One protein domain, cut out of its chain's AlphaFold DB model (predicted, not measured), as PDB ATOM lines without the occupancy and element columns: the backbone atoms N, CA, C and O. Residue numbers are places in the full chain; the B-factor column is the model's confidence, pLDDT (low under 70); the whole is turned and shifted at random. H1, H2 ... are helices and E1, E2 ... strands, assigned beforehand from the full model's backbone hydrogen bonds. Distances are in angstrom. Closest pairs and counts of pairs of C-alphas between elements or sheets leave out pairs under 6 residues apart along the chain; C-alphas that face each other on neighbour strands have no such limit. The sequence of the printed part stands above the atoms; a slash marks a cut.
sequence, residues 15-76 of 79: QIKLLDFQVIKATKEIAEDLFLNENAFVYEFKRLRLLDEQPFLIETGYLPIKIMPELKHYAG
ATOM      1  N   GLN A  15     185.753 152.542 166.554       90.38
ATOM      2  CA  GLN A  15     184.823 153.086 165.569       90.38
ATOM      3  C   GLN A  15     183.716 152.070 165.300       90.38
ATOM      4  O   GLN A  15     183.921 150.862 165.417       90.38
ATOM      5  N   ILE A  16     182.537 152.566 164.940       90.69
ATOM      6  CA  ILE A  16     181.381 151.739 164.601       90.69
ATOM      7  C   ILE A  16     180.889 152.166 163.223       90.69
ATOM      8  O   ILE A  16     180.680 153.352 162.981       90.69
ATOM      9  N   LYS A  17     180.692 151.195 162.333       91.44
ATOM     10  CA  LYS A  17     180.046 151.387 161.032       91.44
ATOM     11  C   LYS A  17     178.725 150.628 161.020       91.44
ATOM     12  O   LYS A  17     178.707 149.434 161.309       91.44
ATOM     13  N   LEU A  18     177.630 151.311 160.699       92.50
ATOM     14  CA  LEU A  18     176.343 150.666 160.443       92.50
ATOM     15  C   LEU A  18     176.436 149.955 159.088       92.50
ATOM     16  O   LEU A  18     176.717 150.598 158.081       92.50
ATOM     17  N   LEU A  19     176.279 148.635 159.090       93.12
ATOM     18  CA  LEU A  19     176.297 147.814 157.880       93.12
ATOM     19  C   LEU A  19     174.897 147.649 157.300       93.12
ATOM     20  O   LEU A  19     174.741 147.647 156.085       93.12
ATOM     21  N   ASP A  20     173.905 147.481 158.170       92.38
ATOM     22  CA  ASP A  20     172.526 147.226 157.777       92.38
ATOM     23  C   ASP A  20     171.564 147.757 158.841       92.38
ATOM     24  O   ASP A  20     171.895 147.770 160.032       92.38
ATOM     25  N   PHE A  21     170.388 148.199 158.406       91.00
ATOM     26  CA  PHE A  21     169.318 148.654 159.284       91.00
ATOM     27  C   PHE A  21     167.970 148.421 158.616       91.00
ATOM     28  O   PHE A  21     167.688 148.964 157.548       91.00
ATOM     29  N   GLN A  22     167.103 147.671 159.283       91.75
ATOM     30  CA  GLN A  22     165.798 147.309 158.751       91.75
ATOM     31  C   GLN A  22     164.742 147.222 159.850       91.75
ATOM     32  O   GLN A  22     165.041 147.140 161.040       91.75
ATOM     33  N   VAL A  23     163.475 147.249 159.437       92.56
ATOM     34  CA  VAL A  23     162.356 146.905 160.315       92.56
ATOM     35  C   VAL A  23     161.904 145.502 159.995       92.56
ATOM     36  O   VAL A  23     161.503 145.224 158.868       92.56
ATOM     37  N   ILE A  24     161.911 144.656 161.016       93.88
ATOM     38  CA  ILE A  24     161.447 143.280 160.920       93.88
ATOM     39  C   ILE A  24     160.339 143.038 161.938       93.88
ATOM     40  O   ILE A  24     160.227 143.723 162.961       93.88
ATOM     41  N   LYS A  25     159.511 142.035 161.662       94.81
ATOM     42  CA  LYS A  25     158.641 141.452 162.678       94.81
ATOM     43  C   LYS A  25     159.519 140.659 163.647       94.81
ATOM     44  O   LYS A  25     160.360 139.885 163.195       94.81
ATOM     45  N   ALA A  26     159.334 140.851 164.949       94.38
ATOM     46  CA  ALA A  26     160.073 140.095 165.950       94.38
ATOM     47  C   ALA A  26     159.791 138.595 165.779       94.38
ATOM     48  O   ALA A  26     158.633 138.178 165.655       94.38
ATOM     49  N   THR A  27     160.854 137.793 165.761       94.06
ATOM     50  CA  THR A  27     160.732 136.340 165.913       94.06
ATOM     51  C   THR A  27     160.249 136.026 167.327       94.06
ATOM     52  O   THR A  27     160.268 136.893 168.201       94.06
ATOM     53  N   LYS A  28     159.825 134.783 167.570       93.19
ATOM     54  CA  LYS A  28     159.407 134.357 168.911       93.19
ATOM     55  C   LYS A  28     160.509 134.599 169.954       93.19
ATOM     56  O   LYS A  28     160.236 135.218 170.968       93.19
ATOM     57  N   GLU A  29     161.741 134.200 169.639       93.19
ATOM     58  CA  GLU A  29     162.916 134.395 170.500       93.19
ATOM     59  C   GLU A  29     163.164 135.881 170.804       93.19
ATOM     60  O   GLU A  29     163.215 136.276 171.962       93.19
ATOM     61  N   ILE A  30     163.201 136.736 169.774       93.69
ATOM     62  CA  ILE A  30     163.404 138.184 169.955       93.69
ATOM     63  C   ILE A  30     162.267 138.797 170.781       93.69
ATOM     64  O   ILE A  30     162.499 139.697 171.587       93.69
ATOM     65  N   ALA A  31     161.027 138.358 170.559       93.62
ATOM     66  CA  ALA A  31     159.884 138.847 171.312       93.62
ATOM     67  C   ALA A  31     159.965 138.436 172.788       93.62
ATOM     68  O   ALA A  31     159.685 139.264 173.647       93.62
ATOM     69  N   GLU A  32     160.385 137.209 173.087       93.75
ATOM     70  CA  GLU A  32     160.592 136.730 174.456       93.75
ATOM     71  C   GLU A  32     161.724 137.506 175.150       93.75
ATOM     72  O   GLU A  32     161.499 138.075 176.219       93.75
ATOM     73  N   ASP A  33     162.887 137.639 174.506       92.69
ATOM     74  CA  ASP A  33     164.056 138.346 175.050       92.69
ATOM     75  C   ASP A  33     163.793 139.835 175.320       92.69
ATOM     76  O   ASP A  33     164.342 140.427 176.254       92.69
ATOM     77  N   LEU A  34     162.955 140.461 174.489       91.81
ATOM     78  CA  LEU A  34     162.604 141.878 174.594       91.81
ATOM     79  C   LEU A  34     161.260 142.125 175.297       91.81
ATOM     80  O   LEU A  34     160.819 143.276 175.350       91.81
ATOM     81  N   PHE A  35     160.613 141.083 175.830       93.50
ATOM     82  CA  PHE A  35     159.306 141.153 176.497       93.50
ATOM     83  C   PHE A  35     158.224 141.836 175.638       93.50
ATOM     84  O   PHE A  35     157.491 142.724 176.086       93.50
ATOM     85  N   LEU A  36     158.141 141.448 174.367       92.44
ATOM     86  CA  LEU A  36     157.219 141.992 173.377       92.44
ATOM     87  C   LEU A  36     156.018 141.076 173.150       92.44
ATOM     88  O   LEU A  36     156.104 139.855 173.222       92.44
ATOM     89  N   ASN A  37     154.900 141.692 172.772       88.69
ATOM     90  CA  ASN A  37     153.728 140.957 172.311       88.69
ATOM     91  C   ASN A  37     153.993 140.279 170.961       88.69
ATOM     92  O   ASN A  37     154.761 140.777 170.129       88.69
ATOM     93  N   GLU A  38     153.246 139.207 170.704       76.44
ATOM     94  CA  GLU A  38     153.202 138.566 169.395       76.44
ATOM     95  C   GLU A  38     152.881 139.601 168.303       76.44
ATOM     96  O   GLU A  38     151.981 140.433 168.441       76.44
ATOM     97  N   ASN A  39     153.629 139.547 167.198       82.19
ATOM     98  CA  ASN A  39     153.550 140.479 166.065       82.19
ATOM     99  C   ASN A  39     154.138 141.885 166.275       82.19
ATOM    100  O   ASN A  39     153.937 142.750 165.422       82.19
ATOM    101  N   ALA A  40     154.891 142.127 167.349       91.50
ATOM    102  CA  ALA A  40     155.637 143.373 167.486       91.50
ATOM    103  C   ALA A  40     156.692 143.541 166.377       91.50
ATOM    104  O   ALA A  40     157.287 142.574 165.899       91.50
ATOM    105  N   PHE A  41     156.947 144.792 165.995       92.44
ATOM    106  CA  PHE A  41     158.036 145.154 165.094       92.44
ATOM    107  C   PHE A  41     159.220 145.710 165.877       92.44
ATOM    108  O   PHE A  41     159.057 146.452 166.855       92.44
ATOM    109  N   VAL A  42     160.415 145.384 165.399       94.06
ATOM    110  CA  VAL A  42     161.690 145.854 165.936       94.06
ATOM    111  C   VAL A  42     162.523 146.459 164.814       94.06
ATOM    112  O   VAL A  42     162.392 146.087 163.646       94.06
ATOM    113  N   TYR A  43     163.396 147.388 165.176       93.25
ATOM    114  CA  TYR A  43     164.561 147.709 164.370       93.25
ATOM    115  C   TYR A  43     165.593 146.609 164.560       93.25
ATOM    116  O   TYR A  43     165.974 146.337 165.694       93.25
ATOM    117  N   GLU A  44     166.048 146.012 163.468       93.00
ATOM    118  CA  GLU A  44     167.281 145.235 163.432       93.00
ATOM    119  C   GLU A  44     168.379 146.128 162.856       93.00
ATOM    120  O   GLU A  44     168.178 146.789 161.836       93.00
ATOM    121  N   PHE A  45     169.546 146.139 163.492       92.56
ATOM    122  CA  PHE A  45     170.732 146.788 162.947       92.56
ATOM    123  C   PHE A  45     171.950 145.882 163.045       92.56
ATOM    124  O   PHE A  45     172.177 145.234 164.068       92.56
ATOM    125  N   LYS A  46     172.777 145.895 161.999       93.62
ATOM    126  CA  LYS A  46     174.082 145.231 161.977       93.62
ATOM    127  C   LYS A  46     175.176 146.273 161.994       93.62
ATOM    128  O   LYS A  46     175.160 147.218 161.208       93.62
ATOM    129  N   ARG A  47     176.137 146.119 162.893       94.19
ATOM    130  CA  ARG A  47     177.226 147.078 163.085       94.19
ATOM    131  C   ARG A  47     178.561 146.367 163.046       94.19
ATOM    132  O   ARG A  47     178.747 145.371 163.735       94.19
ATOM    133  N   LEU A  48     179.495 146.923 162.291       93.19
ATOM    134  CA  LEU A  48     180.895 146.540 162.313       93.19
ATOM    135  C   LEU A  48     181.630 147.410 163.326       93.19
ATOM    136  O   LEU A  48     181.640 148.636 163.197       93.19
ATOM    137  N   ARG A  49     182.268 146.785 164.311       92.12
ATOM    138  CA  ARG A  49     183.194 147.463 165.213       92.12
ATOM    139  C   ARG A  49     184.615 147.346 164.698       92.12
ATOM    140  O   ARG A  49     185.045 146.284 164.244       92.12
ATOM    141  N   LEU A  50     185.330 148.457 164.805       91.75
ATOM    142  CA  LEU A  50     186.726 148.580 164.431       91.75
ATOM    143  C   LEU A  50     187.541 149.052 165.631       91.75
ATOM    144  O   LEU A  50     187.069 149.877 166.419       91.75
ATOM    145  N   LEU A  51     188.767 148.554 165.724       92.69
ATOM    146  CA  LEU A  51     189.774 148.966 166.689       92.69
ATOM    147  C   LEU A  51     191.009 149.405 165.906       92.69
ATOM    148  O   LEU A  51     191.564 148.598 165.170       92.69
ATOM    149  N   ASP A  52     191.392 150.680 166.007       92.81
ATOM    150  CA  ASP A  52     192.421 151.286 165.143       92.81
ATOM    151  C   ASP A  52     192.210 150.933 163.663       92.81
ATOM    152  O   ASP A  52     193.105 150.451 162.977       92.81
ATOM    153  N   GLU A  53     190.976 151.121 163.191       92.81
ATOM    154  CA  GLU A  53     190.567 150.857 161.801       92.81
ATOM    155  C   GLU A  53     190.563 149.376 161.386       92.81
ATOM    156  O   GLU A  53     190.079 149.056 160.300       92.81
ATOM    157  N   GLN A  54     190.979 148.455 162.257       94.44
ATOM    158  CA  GLN A  54     190.879 147.024 162.006       94.44
ATOM    159  C   GLN A  54     189.501 146.488 162.440       94.44
ATOM    160  O   GLN A  54     189.142 146.611 163.616       94.44
ATOM    161  N   PRO A  55     188.705 145.894 161.531       93.88
ATOM    162  CA  PRO A  55     187.429 145.280 161.885       93.88
ATOM    163  C   PRO A  55     187.636 144.051 162.774       93.88
ATOM    164  O   PRO A  55     188.484 143.215 162.471       93.88
ATOM    165  N   PHE A  56     186.846 143.921 163.841       91.50
ATOM    166  CA  PHE A  56     186.995 142.797 164.779       91.50
ATOM    167  C   PHE A  56     185.682 142.163 165.253       91.50
ATOM    168  O   PHE A  56     185.708 141.051 165.770       91.50
ATOM    169  N   LEU A  57     184.537 142.837 165.098       91.06
ATOM    170  CA  LEU A  57     183.249 142.307 165.552       91.06
ATOM    171  C   LEU A  57     182.107 142.800 164.667       91.06
ATOM    172  O   LEU A  57     182.019 143.993 164.376       91.06
ATOM    173  N   ILE A  58     181.206 141.888 164.301       93.44
ATOM    174  CA  ILE A  58     179.888 142.223 163.762       93.44
ATOM    175  C   ILE A  58     178.866 141.968 164.866       93.44
ATOM    176  O   ILE A  58     178.787 140.866 165.399       93.44
ATOM    177  N   GLU A  59     178.088 142.990 165.204       91.81
ATOM    178  CA  GLU A  59     176.968 142.880 166.136       91.81
ATOM    179  C   GLU A  59     175.650 143.038 165.398       91.81
ATOM    180  O   GLU A  59     175.475 144.015 164.669       91.81
ATOM    181  N   THR A  60     174.708 142.146 165.687       93.69
ATOM    182  CA  THR A  60     173.290 142.345 165.389       93.69
ATOM    183  C   THR A  60     172.597 142.792 166.668       93.69
ATOM    184  O   THR A  60     172.754 142.157 167.710       93.69
ATOM    185  N   GLY A  61     171.860 143.896 166.609       92.25
ATOM    186  CA  GLY A  61     171.061 144.382 167.727       92.25
ATOM    187  C   GLY A  61     169.613 144.604 167.326       92.25
ATOM    188  O   GLY A  61     169.317 144.879 166.163       92.25
ATOM    189  N   TYR A  62     168.731 144.506 168.318       93.38
ATOM    190  CA  TYR A  62     167.294 144.667 168.152       93.38
ATOM    191  C   TYR A  62     166.775 145.748 169.095       93.38
ATOM    192  O   TYR A  62     167.137 145.777 170.273       93.38
ATOM    193  N   LEU A  63     165.925 146.639 168.586       91.75
ATOM    194  CA  LEU A  63     165.262 147.665 169.388       91.75
ATOM    195  C   LEU A  63     163.759 147.691 169.081       91.75
ATOM    196  O   LEU A  63     163.385 147.885 167.923       91.75
ATOM    197  N   PRO A  64     162.874 147.567 170.083       92.38
ATOM    198  CA  PRO A  64     161.439 147.728 169.878       92.38
ATOM    199  C   PRO A  64     161.095 149.110 169.315       92.38
ATOM    200  O   PRO A  64     161.462 150.131 169.899       92.38
ATOM    201  N   ILE A  65     160.327 149.162 168.220       89.12
ATOM    202  CA  ILE A  65     159.987 150.433 167.547       89.12
ATOM    203  C   ILE A  65     159.281 151.406 168.495       89.12
ATOM    204  O   ILE A  65     159.526 152.607 168.444       89.12
ATOM    205  N   LYS A  66     158.448 150.881 169.400       84.19
ATOM    206  CA  LYS A  66     157.691 151.675 170.377       84.19
ATOM    207  C   LYS A  66     158.576 152.532 171.290       84.19
ATOM    208  O   LYS A  66     158.096 153.535 171.797       84.19
ATOM    209  N   ILE A  67     159.835 152.142 171.501       82.31
ATOM    210  CA  ILE A  67     160.773 152.884 172.355       82.31
ATOM    211  C   ILE A  67     161.315 154.117 171.628       82.31
ATOM    212  O   ILE A  67     161.561 155.142 172.257       82.31
ATOM    213  N   MET A  68     161.496 154.037 170.308       79.50
ATOM    214  CA  MET A  68     162.044 155.137 169.520       79.50
ATOM    215  C   MET A  68     161.459 155.148 168.101       79.50
ATOM    216  O   MET A  68     162.131 154.758 167.143       79.50
ATOM    217  N   PRO A  69     160.200 155.587 167.937       74.00
ATOM    218  CA  PRO A  69     159.495 155.514 166.656       74.00
ATOM    219  C   PRO A  69     160.205 156.274 165.522       74.00
ATOM    220  O   PRO A  69     160.127 155.855 164.373       74.00
ATOM    221  N   GLU A  70     160.994 157.302 165.846       73.75
ATOM    222  CA  GLU A  70     161.697 158.156 164.876       73.75
ATOM    223  C   GLU A  70     163.087 157.641 164.447       73.75
ATOM    224  O   GLU A  70     163.789 158.298 163.676       73.75
ATOM    225  N   LEU A  71     163.539 156.476 164.933       71.81
ATOM    226  CA  LEU A  71     164.935 156.046 164.751       71.81
ATOM    227  C   LEU A  71     165.343 155.859 163.277       71.81
ATOM    228  O   LEU A  71     166.507 156.068 162.935       71.81
ATOM    229  N   LYS A  72     164.393 155.545 162.384       62.72
ATOM    230  CA  LYS A  72     164.658 155.448 160.935       62.72
ATOM    231  C   LYS A  72     165.260 156.725 160.353       62.72
ATOM    232  O   LYS A  72     166.115 156.643 159.478       62.72
ATOM    233  N   HIS A  73     164.835 157.888 160.847       61.00
ATOM    234  CA  HIS A  73     165.275 159.180 160.327       61.00
ATOM    235  C   HIS A  73     166.748 159.462 160.670       61.00
ATOM    236  O   HIS A  73     167.476 160.064 159.886       61.00
ATOM    237  N   TYR A  74     167.216 158.959 161.817       58.53
ATOM    238  CA  TYR A  74     168.589 159.141 162.295       58.53
ATOM    239  C   TYR A  74     169.591 158.159 161.680       58.53
ATOM    240  O   TYR A  74     170.783 158.452 161.632       58.53
ATOM    241  N   ALA A  75     169.126 157.012 161.180       59.34
ATOM    242  CA  ALA A  75     169.981 156.009 160.545       59.34
ATOM    243  C   ALA A  75     170.463 156.411 159.132       59.34
ATOM    244  O   ALA A  75     171.163 155.634 158.486       59.34
ATOM    245  N   GLY A  76     170.112 157.608 158.638       51.84
ATOM    246  CA  GLY A  76     170.559 158.104 157.329       51.84
ATOM    247  C   GLY A  76     169.947 157.359 156.138       51.84
ATOM    248  O   GLY A  76     170.469 157.438 155.027       51.84
TER     249      GLY A  76
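Overview. This is residues 15 to 76 of the 79 residues of a protein of Lactobacillus helveticus (UniProt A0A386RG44). A long, narrow ribbon of three antiparallel strands, E1, E2 and E3, twisted, makes the length of the domain, and two short helices, H1 and H2, lie apart from each other and only graze it near one end. E2 runs between E1 and E3, and the tight turn of the E2 and E3 hairpin is at the other end of the ribbon. The printed part has 62 residues, with two named helices and three named strands in the order E1, H1, E2, E3, H2; the sheet's order is E1, E2, E3 and the class is mixed, helices and strands. The whole is only just loose, close to compact, with a radius of gyration of the C-alphas of 13.1 A, and only just elongated, spanning 41 by 25 by 14 A.

Arrangement. The inner strand of the sheet is E2, residues 41 to 51. The edge strand E1, residues 15 to 25, is antiparallel to E2, with 164 degrees between their directions; N 17 and O 48 are 2.9 A apart and N 44 and O 22 are 2.9 A apart, both within hydrogen-bond range. E1 bends by 52 degrees at residue 19. The other edge strand, E3, residues 54 to 64, forms an antiparallel hairpin with E2 at 162 degrees, where N 47 and O 59 are 2.8 A apart and N 63 and O 43 are 2.9 A apart, within hydrogen-bond range. H1, residues 28 to 33, only grazes the sheet with its residues 30 to 33; the closest C-alphas of H1 and E3, those of Ile 30 and Tyr 62, are 7.8 A apart. H2, residues 71 to 74, only grazes the sheet with its residues 71 to 72. H1 and H2 are apart. Every O i to N i+4 pair in H1 is within hydrogen-bond range, while H2 is too short for such a pair and has its one O i to N i+3 pair within range.

Along the chain. E2 measures 32.0 A from first to last C-alpha, beginning at C-alpha 41, (158.036, 145.154, 165.094). E3 measures 30.5 A. E1 measures 28.8 A and begins at C-alpha 15, (184.823, 153.086, 165.569). H1 measures 8.7 A, and H2 measures 5.4 A and ends at C-alpha 74, (168.589, 159.141, 162.295).

Size, cuts and confidence. The two C-alphas farthest apart in the domain, those of Glu 38 and Asp 52, are 41.4 A apart. The printed part has no cut and no long link. The mean pLDDT of the printed part is 88.0, and residues 72 to 76 are under 70.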